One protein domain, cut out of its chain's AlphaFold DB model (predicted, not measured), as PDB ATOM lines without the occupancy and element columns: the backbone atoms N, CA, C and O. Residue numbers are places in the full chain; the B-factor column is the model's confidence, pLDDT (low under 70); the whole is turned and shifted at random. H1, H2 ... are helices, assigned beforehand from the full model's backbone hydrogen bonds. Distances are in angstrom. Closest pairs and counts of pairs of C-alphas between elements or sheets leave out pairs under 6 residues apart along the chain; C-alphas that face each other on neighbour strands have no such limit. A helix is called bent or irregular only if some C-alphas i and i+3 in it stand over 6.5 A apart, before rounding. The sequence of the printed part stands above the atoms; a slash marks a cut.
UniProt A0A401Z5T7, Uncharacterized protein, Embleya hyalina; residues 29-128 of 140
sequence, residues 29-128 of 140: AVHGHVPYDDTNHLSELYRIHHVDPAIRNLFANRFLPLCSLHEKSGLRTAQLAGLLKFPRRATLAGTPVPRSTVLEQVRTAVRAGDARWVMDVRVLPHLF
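What this domain is: This is residues 29 to 128 of the 140 residues of an uncharacterized protein of Embleya hyalina (UniProt A0A401Z5T7). The model is a flat slab of helices: H2 and H3 cross steeply in its middle, H1 lies at one end and H4 at the other. The short H5 and H6 fill the space between the crossed pair and H4. The printed part has 100 residues with six named helices, H1 to H6 in chain order, and no named strand; its class is all helix. It is compact, with a radius of gyration of the C-alphas of 13.8 A, and spans 39 by 31 by 17 A.

Where its parts are: Start at Ala 29; residues 29 to 38 hold no named element. Find C-alpha 39 at (129.320, 69.862, 10.058); from there H1, residues 39 to 48, runs 14.3 A. H2, residues 53 to 70, starts at C-alpha 53 at (114.594, 72.496, 13.838) and covers 24.7 A. It has a kink of 33 degrees near residue 64 and is irregular, but only just: C-alphas 61 and 64 are 6.8 A apart. H3, residues 77 to 92, covers 24.6 A and is also only just irregular, with C-alphas 78 and 81 6.7 A apart. Next come H4, residues 99 to 111, 18.4 A long, and H5, residues 116 to 119. H6, residues 124 to 127, ends at C-alpha 127 at (115.966, 89.980, 17.945).

How they stand to each other: Begin with H3, the hub, which touches three helices. Its residues 84 to 88 touch residues 55 to 63 of H2, at a steep tilt of 62 degrees, opposite ways; the closest C-alphas, of Phe 59 and Pro 87, are 6.7 A apart. Look at residues 77 to 81 of H3: they only just touch H1, with 3 pairs of C-alphas within 8 A, the closest being Leu 45 and Ala 81 at 6.9 A. H3 also touches H6 with residues 87 to 91, closest at the C-alphas of Ala 90 and Pro 125, 5.7 A. Residues 63 to 70 of H2 touch H5, closest at the C-alphas of Leu 66 and Val 118, 6.4 A. Residues 99 to 103 of H4 touch H6, closest at the C-alphas of Arg 99 and His 126, 5.8 A. H4 is apart from H1, H2 and H3. In H1 and H4 every O i to N i+4 pair is within hydrogen-bond range, in H2 11 of 14 and in H3 6 of 12; H5 and H6 are too short for such a pair.

The domain as a whole: The two C-alphas farthest apart, those of Asn 40 and Thr 101, are 39.0 A apart. The printed part has no cut, and no link between named helices is long. Mean pLDDT of the printed part is 71.8; look for values under 70 at residues 29 to 39, 68 to 74, 91 to 97, 109 to 111, 113 and 128.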
ATOM      1  N   ALA A  29     133.898  86.857   8.006       43.16
ATOM      2  CA  ALA A  29     135.188  87.073   8.630       43.16
ATOM      3  C   ALA A  29     135.528  88.558   8.473       43.16
ATOM      4  O   ALA A  29     135.843  89.021   7.382       43.16
ATOM      5  N   VAL A  30     135.448  89.313   9.570       45.25
ATOM      6  CA  VAL A  30     136.357  90.458   9.726       45.25
ATOM      7  C   VAL A  30     137.405  90.114  10.782       45.25
ATOM      8  O   VAL A  30     138.569  90.353  10.511       45.25
ATOM      9  N   HIS A  31     137.052  89.420  11.879       43.50
ATOM     10  CA  HIS A  31     138.032  88.841  12.824       43.50
ATOM     11  C   HIS A  31     137.606  87.528  13.527       43.50
ATOM     12  O   HIS A  31     138.367  87.007  14.331       43.50
ATOM     13  N   GLY A  32     136.430  86.954  13.235       50.97
ATOM     14  CA  GLY A  32     135.939  85.757  13.930       50.97
ATOM     15  C   GLY A  32     135.592  84.609  12.985       50.97
ATOM     16  O   GLY A  32     134.702  84.747  12.155       50.97
ATOM     17  N   HIS A  33     136.270  83.471  13.132       62.09
ATOM     18  CA  HIS A  33     135.940  82.220  12.445       62.09
ATOM     19  C   HIS A  33     134.771  81.515  13.147       62.09
ATOM     20  O   HIS A  33     134.773  81.389  14.371       62.09
ATOM     21  N   VAL A  34     133.788  81.023  12.393       61.50
ATOM     22  CA  VAL A  34     132.813  80.048  12.903       61.50
ATOM     23  C   VAL A  34     133.141  78.706  12.255       61.50
ATOM     24  O   VAL A  34     133.168  78.657  11.026       61.50
ATOM     25  N   PRO A  35     133.363  77.626  13.025       64.50
ATOM     26  CA  PRO A  35     133.730  76.318  12.488       64.50
ATOM     27  C   PRO A  35     132.509  75.620  11.878       64.50
ATOM     28  O   PRO A  35     132.026  74.614  12.385       64.50
ATOM     29  N   TYR A  36     131.972  76.189  10.796       63.28
ATOM     30  CA  TYR A  36     130.892  75.578  10.025       63.28
ATOM     31  C   TYR A  36     131.356  74.329   9.280       63.28
ATOM     32  O   TYR A  36     130.525  73.467   9.010       63.28
ATOM     33  N   ASP A  37     132.654  74.232   8.988       62.75
ATOM     34  CA  ASP A  37     133.251  73.108   8.262       62.75
ATOM     35  C   ASP A  37     133.186  71.805   9.072       62.75
ATOM     36  O   ASP A  37     133.085  70.719   8.501       62.75
ATOM     37  N   ASP A  38     133.100  71.900  10.403       67.88
ATOM     38  CA  ASP A  38     132.833  70.761  11.284       67.88
ATOM     39  C   ASP A  38     131.323  70.469  11.388       67.88
ATOM     40  O   ASP A  38     130.671  70.520  12.439       67.88
ATOM     41  N   THR A  39     130.740  70.196  10.223       65.19
ATOM     42  CA  THR A  39     129.320  69.862  10.058       65.19
ATOM     43  C   THR A  39     128.916  68.609  10.842       65.19
ATOM     44  O   THR A  39     127.773  68.528  11.310       65.19
ATOM     45  N   ASN A  40     129.847  67.671  11.044       70.88
ATOM     46  CA  ASN A  40     129.643  66.454  11.828       70.88
ATOM     47  C   ASN A  40     129.478  66.779  13.314       70.88
ATOM     48  O   ASN A  40     128.490  66.359  13.918       70.88
ATOM     49  N   HIS A  41     130.368  67.596  13.888       72.12
ATOM     50  CA  HIS A  41     130.255  68.005  15.286       72.12
ATOM     51  C   HIS A  41     128.980  68.815  15.550       72.12
ATOM     52  O   HIS A  41     128.283  68.572  16.534       72.12
ATOM     53  N   LEU A  42     128.617  69.740  14.654       71.69
ATOM     54  CA  LEU A  42     127.366  70.498  14.771       71.69
ATOM     55  C   LEU A  42     126.127  69.596  14.698       71.69
ATOM     56  O   LEU A  42     125.184  69.785  15.466       71.69
ATOM     57  N   SER A  43     126.116  68.619  13.789       76.12
ATOM     58  CA  SER A  43     124.993  67.685  13.640       76.12
ATOM     59  C   SER A  43     124.830  66.795  14.869       76.12
ATOM     60  O   SER A  43     123.716  66.641  15.373       76.12
ATOM     61  N   GLU A  44     125.940  66.285  15.399       81.75
ATOM     62  CA  GLU A  44     125.960  65.476  16.615       81.75
ATOM     63  C   GLU A  44     125.487  66.273  17.838       81.75
ATOM     64  O   GLU A  44     124.680  65.806  18.640       81.75
ATOM     65  N   LEU A  45     125.899  67.532  17.930       81.44
ATOM     66  CA  LEU A  45     125.507  68.446  18.994       81.44
ATOM     67  C   LEU A  45     124.002  68.762  18.975       81.44
ATOM     68  O   LEU A  45     123.366  68.789  20.031       81.44
ATOM     69  N   TYR A  46     123.393  68.932  17.795       82.69
ATOM     70  CA  TYR A  46     121.934  69.060  17.688       82.69
ATOM     71  C   TYR A  46     121.205  67.783  18.108       82.69
ATOM     72  O   TYR A  46     120.168  67.869  18.771       82.69
ATOM     73  N   ARG A  47     121.752  66.615  17.746       82.56
ATOM     74  CA  ARG A  47     121.192  65.303  18.085       82.56
ATOM     75  C   ARG A  47     121.206  65.064  19.595       82.56
ATOM     76  O   ARG A  47     120.153  64.796  20.163       82.56
ATOM     77  N   ILE A  48     122.363  65.228  20.245       85.50
ATOM     78  CA  ILE A  48     122.546  65.038  21.698       85.50
ATOM     79  C   ILE A  48     121.610  65.947  22.500       85.50
ATOM     80  O   ILE A  48     121.048  65.541  23.516       85.50
ATOM     81  N   HIS A  49     121.432  67.191  22.059       77.06
ATOM     82  CA  HIS A  49     120.613  68.163  22.777       77.06
ATOM     83  C   HIS A  49     119.135  68.176  22.365       77.06
ATOM     84  O   HIS A  49     118.401  69.029  22.871       77.06
ATOM     85  N   HIS A  50     118.705  67.253  21.493       77.00
ATOM     86  CA  HIS A  50     117.338  67.162  20.963       77.00
ATOM     87  C   HIS A  50     116.804  68.530  20.509       77.00
ATOM     88  O   HIS A  50     115.724  68.973  20.903       77.00
ATOM     89  N   VAL A  51     117.621  69.250  19.738       77.75
ATOM     90  CA  VAL A  51     117.334  70.635  19.362       77.75
ATOM     91  C   VAL A  51     116.264  70.672  18.282       77.75
ATOM     92  O   VAL A  51     116.454  70.125  17.196       77.75
ATOM     93  N   ASP A  52     115.174  71.381  18.564       80.56
ATOM     94  CA  ASP A  52     114.106  71.623  17.596       80.56
ATOM     95  C   ASP A  52     114.650  72.282  16.303       80.56
ATOM     96  O   ASP A  52     115.516  73.166  16.384       80.56
ATOM     97  N   PRO A  53     114.159  71.908  15.105       78.31
ATOM     98  CA  PRO A  53     114.594  72.496  13.838       78.31
ATOM     99  C   PRO A  53     114.551  74.032  13.793       78.31
ATOM    100  O   PRO A  53     115.430  74.650  13.183       78.31
ATOM    101  N   ALA A  54     113.586  74.670  14.459       73.31
ATOM    102  CA  ALA A  54     113.492  76.124  14.545       73.31
ATOM    103  C   ALA A  54     114.645  76.716  15.373       73.31
ATOM    104  O   ALA A  54     115.256  77.707  14.960       73.31
ATOM    105  N   ILE A  55     115.007  76.075  16.489       75.56
ATOM    106  CA  ILE A  55     116.150  76.473  17.325       75.56
ATOM    107  C   ILE A  55     117.472  76.202  16.605       75.56
ATOM    108  O   ILE A  55     118.364  77.046  16.646       75.56
ATOM    109  N   ARG A  56     117.590  75.084  15.879       78.81
ATOM    110  CA  ARG A  56     118.749  74.784  15.024       78.81
ATOM    111  C   ARG A  56     118.959  75.878  13.978       78.81
ATOM    112  O   ARG A  56     120.071  76.378  13.816       78.81
ATOM    113  N   ASN A  57     117.889  76.266  13.285       75.12
ATOM    114  CA  ASN A  57     117.921  77.310  12.265       75.12
ATOM    115  C   ASN A  57     118.296  78.677  12.861       75.12
ATOM    116  O   ASN A  57     119.146  79.379  12.316       75.12
ATOM    117  N   LEU A  58     117.707  79.036  14.003       74.31
ATOM    118  CA  LEU A  58     118.014  80.267  14.732       74.31
ATOM    119  C   LEU A  58     119.477  80.289  15.197       74.31
ATOM    120  O   LEU A  58     120.186  81.266  14.955       74.31
ATOM    121  N   PHE A  59     119.952  79.198  15.799       78.31
ATOM    122  CA  PHE A  59     121.319  79.076  16.287       78.31
ATOM    123  C   PHE A  59     122.335  79.211  15.149       78.31
ATOM    124  O   PHE A  59     123.203  80.081  15.197       78.31
ATOM    125  N   ALA A  60     122.185  78.416  14.088       74.94
ATOM    126  CA  ALA A  60     123.131  78.400  12.979       74.94
ATOM    127  C   ALA A  60     123.101  79.694  12.158       74.94
ATOM    128  O   ALA A  60     124.147  80.237  11.809       74.94
ATOM    129  N   ASN A  61     121.913  80.189  11.810       71.25
ATOM    130  CA  ASN A  61     121.788  81.262  10.826       71.25
ATOM    131  C   ASN A  61     121.710  82.657  11.439       71.25
ATOM    132  O   ASN A  61     121.865  83.629  10.708       71.25
ATOM    133  N   ARG A  62     121.466  82.784  12.747       70.62
ATOM    134  CA  ARG A  62     121.323  84.093  13.399       70.62
ATOM    135  C   ARG A  62     122.245  84.249  14.601       70.62
ATOM    136  O   ARG A  62     122.944  85.248  14.667       70.62
ATOM    137  N   PHE A  63     122.292  83.281  15.517       76.25
ATOM    138  CA  PHE A  63     123.064  83.426  16.757       76.25
ATOM    139  C   PHE A  63     124.579  83.276  16.557       76.25
ATOM    140  O   PHE A  63     125.327  84.160  16.955       76.25
ATOM    141  N   LEU A  64     125.042  82.215  15.887       75.69
ATOM    142  CA  LEU A  64     126.476  81.999  15.646       75.69
ATOM    143  C   LEU A  64     127.163  83.159  14.896       75.69
ATOM    144  O   LEU A  64     128.238  83.568  15.336       75.69
ATOM    145  N   PRO A  65     126.564  83.749  13.837       72.00
ATOM    146  CA  PRO A  65     127.109  84.952  13.206       72.00
ATOM    147  C   PRO A  65     127.233  86.158  14.146       72.00
ATOM    148  O   PRO A  65     128.136  86.969  13.988       72.00
ATOM    149  N   LEU A  66     126.336  86.303  15.126       72.62
ATOM    150  CA  LEU A  66     126.426  87.379  16.116       72.62
ATOM    151  C   LEU A  66     127.524  87.098  17.145       72.62
ATOM    152  O   LEU A  66     128.256  88.007  17.535       72.62
ATOM    153  N   CYS A  67     127.682  85.840  17.557       73.69
ATOM    154  CA  CYS A  67     128.751  85.434  18.465       73.69
ATOM    155  C   CYS A  67     130.143  85.652  17.855       73.69
ATOM    156  O   CYS A  67     131.043  86.066  18.577       73.69
ATOM    157  N   SER A  68     130.330  85.455  16.545       68.44
ATOM    158  CA  SER A  68     131.617  85.749  15.889       68.44
ATOM    159  C   SER A  68     131.911  87.245  15.732       68.44
ATOM    160  O   SER A  68     133.071  87.616  15.576       68.44
ATOM    161  N   LEU A  69     130.894  88.113  15.800       65.31
ATOM    162  CA  LEU A  69     131.094  89.564  15.906       65.31
ATOM    163  C   LEU A  69     131.539  89.975  17.315       65.31
ATOM    164  O   LEU A  69     132.298  90.931  17.461       65.31
ATOM    165  N   HIS A  70     131.065  89.268  18.345       68.62
ATOM    166  CA  HIS A  70     131.482  89.481  19.731       68.62
ATOM    167  C   HIS A  70     132.905  88.960  19.987       68.62
ATOM    168  O   HIS A  70     133.732  89.660  20.573       68.62
ATOM    169  N   GLU A  71     133.200  87.750  19.517       67.44
ATOM    170  CA  GLU A  71     134.474  87.067  19.740       67.44
ATOM    171  C   GLU A  71     135.499  87.425  18.661       67.44
ATOM    172  O   GLU A  71     135.543  86.841  17.575       67.44
ATOM    173  N   LYS A  72     136.373  88.381  18.991       61.81
ATOM    174  CA  LYS A  72     137.429  88.899  18.100       61.81
ATOM    175  C   LYS A  72     138.491  87.866  17.705       61.81
ATOM    176  O   LYS A  72     139.291  88.153  16.824       61.81
ATOM    177  N   SER A  73     138.544  86.718  18.377       60.84
ATOM    178  CA  SER A  73     139.480  85.616  18.112       60.84
ATOM    179  C   SER A  73     138.823  84.423  17.404       60.84
ATOM    180  O   SER A  73     139.495  83.432  17.122       60.84
ATOM    181  N   GLY A  74     137.526  84.515  17.090       65.00
ATOM    182  CA  GLY A  74     136.750  83.418  16.521       65.00
ATOM    183  C   GLY A  74     136.215  82.430  17.556       65.00
ATOM    184  O   GLY A  74     136.652  82.367  18.703       65.00
ATOM    185  N   LEU A  75     135.224  81.651  17.129       70.75
ATOM    186  CA  LEU A  75     134.578  80.629  17.939       70.75
ATOM    187  C   LEU A  75     135.314  79.300  17.786       70.75
ATOM    188  O   LEU A  75     135.567  78.830  16.677       70.75
ATOM    189  N   ARG A  76     135.607  78.654  18.912       76.56
ATOM    190  CA  ARG A  76     136.144  77.291  18.946       76.56
ATOM    191  C   ARG A  76     135.008  76.280  19.003       76.56
ATOM    192  O   ARG A  76     133.994  76.515  19.660       76.56
ATOM    193  N   THR A  77     135.218  75.106  18.413       71.88
ATOM    194  CA  THR A  77     134.253  73.993  18.426       71.88
ATOM    195  C   THR A  77     133.789  73.643  19.847       71.88
ATOM    196  O   THR A  77     132.594  73.507  20.097       71.88
ATOM    197  N   ALA A  78     134.701  73.652  20.827       76.81
ATOM    198  CA  ALA A  78     134.382  73.406  22.238       76.81
ATOM    199  C   ALA A  78     133.394  74.418  22.864       76.81
ATOM    200  O   ALA A  78     132.727  74.102  23.847       76.81
ATOM    201  N   GLN A  79     133.274  75.634  22.315       76.56
ATOM    202  CA  GLN A  79     132.347  76.659  22.817       76.56
ATOM    203  C   GLN A  79     130.917  76.458  22.295       76.56
ATOM    204  O   GLN A  79     129.970  76.951  22.909       76.56
ATOM    205  N   LEU A  80     130.732  75.706  21.203       78.56
ATOM    206  CA  LEU A  80     129.437  75.553  20.534       78.56
ATOM    207  C   LEU A  80     128.364  74.961  21.454       78.56
ATOM    208  O   LEU A  80     127.230  75.436  21.453       78.56
ATOM    209  N   ALA A  81     128.720  73.983  22.290       76.62
ATOM    210  CA  ALA A  81     127.778  73.354  23.220       76.62
ATOM    211  C   ALA A  81     127.297  74.325  24.307       76.62
ATOM    212  O   ALA A  81     126.126  74.317  24.688       76.62
ATOM    213  N   GLY A  82     128.190  75.194  24.791       80.19
ATOM    214  CA  GLY A  82     127.837  76.257  25.730       80.19
ATOM    215  C   GLY A  82     126.932  77.304  25.083       80.19
ATOM    216  O   GLY A  82     125.917  77.691  25.664       80.19
ATOM    217  N   LEU A  83     127.256  77.697  23.850       81.69
ATOM    218  CA  LEU A  83     126.495  78.679  23.083       81.69
ATOM    219  C   LEU A  83     125.101  78.170  22.705       81.69
ATOM    220  O   LEU A  83     124.148  78.935  22.780       81.69
ATOM    221  N   LEU A  84     124.934  76.887  22.374       80.31
ATOM    222  CA  LEU A  84     123.629  76.318  22.017       80.31
ATOM    223  C   LEU A  84     122.599  76.414  23.157       80.31
ATOM    224  O   LEU A  84     121.395  76.531  22.917       80.31
ATOM    225  N   LYS A  85     123.054  76.409  24.415       79.25
ATOM    226  CA  LYS A  85     122.167  76.534  25.581       79.25
ATOM    227  C   LYS A  85     121.527  77.921  25.675       79.25
ATOM    228  O   LYS A  85     120.434  78.035  26.226       79.25
ATOM    229  N   PHE A  86     122.166  78.960  25.139       76.44
ATOM    230  CA  PHE A  86     121.681  80.339  25.237       76.44
ATOM    231  C   PHE A  86     120.379  80.588  24.466       76.44
ATOM    232  O   PHE A  86     119.415  81.002  25.109       76.44
ATOM    233  N   PRO A  87     120.278  80.296  23.154       71.81
ATOM    234  CA  PRO A  87     119.032  80.472  22.419       71.81
ATOM    235  C   PRO A  87     117.885  79.669  23.024       71.81
ATOM    236  O   PRO A  87     116.789  80.196  23.163       71.81
ATOM    237  N   ARG A  88     118.152  78.429  23.458       74.56
ATOM    238  CA  ARG A  88     117.148  77.583  24.114       74.56
ATOM    239  C   ARG A  88     116.619  78.219  25.402       74.56
ATOM    240  O   ARG A  88     115.415  78.217  25.636       74.56
ATOM    241  N   ARG A  89     117.500  78.773  26.242       75.50
ATOM    242  CA  ARG A  89     117.089  79.491  27.462       75.50
ATOM    243  C   ARG A  89     116.349  80.782  27.129       75.50
ATOM    244  O   ARG A  89     115.345  81.065  27.767       75.50
ATOM    245  N   ALA A  90     116.803  81.515  26.117       72.50
ATOM    246  CA  ALA A  90     116.175  82.750  25.662       72.50
ATOM    247  C   ALA A  90     114.730  82.504  25.195       72.50
ATOM    248  O   ALA A  90     113.823  83.221  25.602       72.50
ATOM    249  N   THR A  91     114.481  81.440  24.428       68.75
ATOM    250  CA  THR A  91     113.120  81.084  23.994       68.75
ATOM    251  C   THR A  91     112.211  80.622  25.133       68.75
ATOM    252  O   THR A  91     110.999  80.753  25.019       68.75
ATOM    253  N   LEU A  92     112.771  80.098  26.229       69.81
ATOM    254  CA  LEU A  92     112.007  79.624  27.392       69.81
ATOM    255  C   LEU A  92     111.749  80.711  28.444       69.81
ATOM    256  O   LEU A  92     110.771  80.620  29.176       69.81
ATOM    257  N   ALA A  93     112.619  81.718  28.546       68.25
ATOM    258  CA  ALA A  93     112.563  82.719  29.612       68.25
ATOM    259  C   ALA A  93     111.369  83.686  29.500       68.25
ATOM    260  O   ALA A  93     111.068  84.388  30.463       68.25
ATOM    261  N   GLY A  94     110.687  83.727  28.348       60.56
ATOM    262  CA  GLY A  94     109.686  84.750  28.056       60.56
ATOM    263  C   GLY A  94     110.302  86.153  27.999       60.56
ATOM    264  O   GLY A  94     111.431  86.393  28.428       60.56
ATOM    265  N   THR A  95     109.577  87.106  27.422       63.50
ATOM    266  CA  THR A  95     110.069  88.482  27.252       63.50
ATOM    267  C   THR A  95     109.258  89.465  28.086       63.50
ATOM    268  O   THR A  95     108.208  89.909  27.625       63.50
ATOM    269  N   PRO A  96     109.726  89.821  29.298       64.50
ATOM    270  CA  PRO A  96     109.020  90.755  30.174       64.50
ATOM    271  C   PRO A  96     109.213  92.228  29.774       64.50
ATOM    272  O   PRO A  96     108.516  93.097  30.287       64.50
ATOM    273  N   VAL A  97     110.157  92.532  28.877       69.69
ATOM    274  CA  VAL A  97     110.476  93.904  28.456       69.69
ATOM    275  C   VAL A  97     109.777  94.221  27.129       69.69
ATOM    276  O   VAL A  97     109.731  93.366  26.246       69.69
ATOM    277  N   PRO A  98     109.256  95.443  26.923       76.00
ATOM    278  CA  PRO A  98     108.734  95.848  25.624       76.00
ATOM    279  C   PRO A  98     109.794  95.741  24.522       76.00
ATOM    280  O   PRO A  98     110.917  96.236  24.654       76.00
ATOM    281  N   ARG A  99     109.414  95.134  23.391       71.88
ATOM    282  CA  ARG A  99     110.298  94.914  22.233       71.88
ATOM    283  C   ARG A  99     110.955  96.208  21.743       71.88
ATOM    284  O   ARG A  99     112.127  96.190  21.391       71.88
ATOM    285  N   SER A 100     110.222  97.319  21.726       71.88
ATOM    286  CA  SER A 100     110.727  98.630  21.296       71.88
ATOM    287  C   SER A 100     111.906  99.107  22.149       71.88
ATOM    288  O   SER A 100     112.930  99.507  21.600       71.88
ATOM    289  N   THR A 101     111.800  98.990  23.473       76.00
ATOM    290  CA  THR A 101     112.856  99.374  24.419       76.00
ATOM    291  C   THR A 101     114.125  98.557  24.201       76.00
ATOM    292  O   THR A 101     115.222  99.112  24.150       76.00
ATOM    293  N   VAL A 102     113.981  97.245  24.007       75.38
ATOM    294  CA  VAL A 102     115.120  96.352  23.749       75.38
ATOM    295  C   VAL A 102     115.799  96.680  22.420       75.38
ATOM    296  O   VAL A 102     117.025  96.713  22.342       75.38
ATOM    297  N   LEU A 103     115.024  96.971  21.372       73.12
ATOM    298  CA  LEU A 103     115.581  97.329  20.066       73.12
ATOM    299  C   LEU A 103     116.371  98.645  20.107       73.12
ATOM    300  O   LEU A 103     117.437  98.718  19.499       73.12
ATOM    301  N   GLU A 104     115.906  99.657  20.841       74.75
ATOM    302  CA  GLU A 104     116.643 100.920  20.992       74.75
ATOM    303  C   GLU A 104     117.936 100.760  21.804       74.75
ATOM    304  O   GLU A 104     118.971 101.333  21.449       74.75
ATOM    305  N   GLN A 105     117.924  99.912  22.837       76.44
ATOM    306  CA  GLN A 105     119.133  99.562  23.589       76.44
ATOM    307  C   GLN A 105     120.166  98.866  22.695       76.44
ATOM    308  O   GLN A 105     121.335  99.251  22.689       76.44
ATOM    309  N   VAL A 106     119.733  97.899  21.881       75.44
ATOM    310  CA  VAL A 106     120.608  97.205  20.923       75.44
ATOM    311  C   VAL A 106     121.152  98.169  19.874       75.44
ATOM    312  O   VAL A 106     122.349  98.155  19.601       75.44
ATOM    313  N   ARG A 107     120.318  99.054  19.315       71.56
ATOM    314  CA  ARG A 107     120.761 100.082  18.356       71.56
ATOM    315  C   ARG A 107     121.823 100.994  18.959       71.56
ATOM    316  O   ARG A 107     122.818 101.283  18.301       71.56
ATOM    317  N   THR A 108     121.627 101.420  20.204       71.75
ATOM    318  CA  THR A 108     122.586 102.262  20.931       71.75
ATOM    319  C   THR A 108     123.905 101.528  21.164       71.75
ATOM    320  O   THR A 108     124.961 102.061  20.833       71.75
ATOM    321  N   ALA A 109     123.850 100.284  21.645       69.69
ATOM    322  CA  ALA A 109     125.034  99.457  21.865       69.69
ATOM    323  C   ALA A 109     125.806  99.211  20.560       69.69
ATOM    324  O   ALA A 109     127.018  99.393  20.509       69.69
ATOM    325  N   VAL A 110     125.099  98.907  19.470       68.94
ATOM    326  CA  VAL A 110     125.692  98.727  18.142       68.94
ATOM    327  C   VAL A 110     126.380  99.998  17.645       68.94
ATOM    328  O   VAL A 110     127.503  99.915  17.155       68.94
ATOM    329  N   ARG A 111     125.750 101.173  17.788       65.94
ATOM    330  CA  ARG A 111     126.373 102.462  17.429       65.94
ATOM    331  C   ARG A 111     127.638 102.733  18.247       65.94
ATOM    332  O   ARG A 111     128.574 103.325  17.725       65.94
ATOM    333  N   ALA A 112     127.676 102.269  19.494       70.81
ATOM    334  CA  ALA A 112     128.843 102.350  20.368       70.81
ATOM    335  C   ALA A 112     129.894 101.247  20.113       70.81
ATOM    336  O   ALA A 112     130.925 101.225  20.782       70.81
ATOM    337  N   GLY A 113     129.651 100.317  19.179       63.03
ATOM    338  CA  GLY A 113     130.523  99.160  18.944       63.03
ATOM    339  C   GLY A 113     130.509  98.122  20.075       63.03
ATOM    340  O   GLY A 113     131.393  97.267  20.132       63.03
ATOM    341  N   ASP A 114     129.525  98.175  20.975       71.62
ATOM    342  CA  ASP A 114     129.346  97.222  22.068       71.62
ATOM    343  C   ASP A 114     128.505  96.024  21.599       71.62
ATOM    344  O   ASP A 114     127.331  96.160  21.251       71.62
ATOM    345  N   ALA A 115     129.114  94.837  21.598       71.06
ATOM    346  CA  ALA A 115     128.484  93.577  21.200       71.06
ATOM    347  C   ALA A 115     128.058  92.693  22.391       71.06
ATOM    348  O   ALA A 115     127.613  91.567  22.179       71.06
ATOM    349  N   ARG A 116     128.175  93.157  23.648       78.19
ATOM    350  CA  ARG A 116     127.818  92.355  24.841       78.19
ATOM    351  C   ARG A 116     126.347  91.933  24.869       78.19
ATOM    352  O   ARG A 116     126.020  90.901  25.448       78.19
ATOM    353  N   TRP A 117     125.474  92.685  24.196       76.25
ATOM    354  CA  TRP A 117     124.049  92.369  24.057       76.25
ATOM    355  C   TRP A 117     123.788  91.014  23.381       76.25
ATOM    356  O   TRP A 117     122.734  90.424  23.609       76.25
ATOM    357  N   VAL A 118     124.737  90.490  22.593       76.19
ATOM    358  CA  VAL A 118     124.629  89.171  21.941       76.19
ATOM    359  C   VAL A 118     124.495  88.045  22.969       76.19
ATOM    360  O   VAL A 118     123.855  87.038  22.689       76.19
ATOM    361  N   MET A 119     125.043  88.216  24.173       78.62
ATOM    362  CA  MET A 119     124.989  87.215  25.243       78.62
ATOM    363  C   MET A 119     123.926  87.528  26.312       78.62
ATOM    364  O   MET A 119     123.865  86.840  27.329       78.62
ATOM    365  N   ASP A 120     123.062  88.531  26.102       79.19
ATOM    366  CA  ASP A 120     121.965  88.839  27.028       79.19
ATOM    367  C   ASP A 120     120.700  88.040  26.671       79.19
ATOM    368  O   ASP A 120     120.015  88.288  25.672       79.19
ATOM    369  N   VAL A 121     120.360  87.083  27.537       75.56
ATOM    370  CA  VAL A 121     119.196  86.191  27.399       75.56
ATOM    371  C   VAL A 121     117.855  86.936  27.354       75.56
ATOM    372  O   VAL A 121     116.884  86.398  26.832       75.56
ATOM    373  N   ARG A 122     117.796  88.174  27.862       74.31
ATOM    374  CA  ARG A 122     116.596  89.024  27.844       74.31
ATOM    375  C   ARG A 122     116.435  89.764  26.520       74.31
ATOM    376  O   ARG A 122     115.326  90.134  26.161       74.31
ATOM    377  N   VAL A 123     117.536  89.987  25.800       74.81
ATOM    378  CA  VAL A 123     117.570  90.752  24.546       74.81
ATOM    379  C   VAL A 123     117.317  89.844  23.347       74.81
ATOM    380  O   VAL A 123     116.527  90.170  22.461       74.81
ATOM    381  N   LEU A 124     117.957  88.675  23.339       73.06
ATOM    382  CA  LEU A 124     117.921  87.718  22.236       73.06
ATOM    383  C   LEU A 124     116.517  87.363  21.710       73.06
ATOM    384  O   LEU A 124     116.338  87.386  20.490       73.06
ATOM    385  N   PRO A 125     115.494  87.092  22.546       73.00
ATOM    386  CA  PRO A 125     114.189  86.687  22.029       73.00
ATOM    387  C   PRO A 125     113.490  87.805  21.241       73.00
ATOM    388  O   PRO A 125     112.669  87.530  20.372       73.00
ATOM    389  N   HIS A 126     113.842  89.072  21.485       72.75
ATOM    390  CA  HIS A 126     113.319  90.210  20.726       72.75
ATOM    391  C   HIS A 126     113.994  90.392  19.366       72.75
ATOM    392  O   HIS A 126     113.429  91.037  18.482       72.75
ATOM    393  N   LEU A 127     115.195  89.848  19.182       70.38
ATOM    394  CA  LEU A 127     115.966  89.980  17.945       70.38
ATOM    395  C   LEU A 127     115.711  88.838  16.968       70.38
ATOM    396  O   LEU A 127     115.932  88.985  15.764       70.38
ATOM    397  N   PHE A 128     115.198  87.720  17.467       67.44
ATOM    398  CA  PHE A 128     114.756  86.621  16.633       67.44
ATOM    399  C   PHE A 128     113.277  86.792  16.253       67.44
ATOM    400  O   PHE A 128     112.495  87.385  17.005       67.44
TER     401      PHE A 128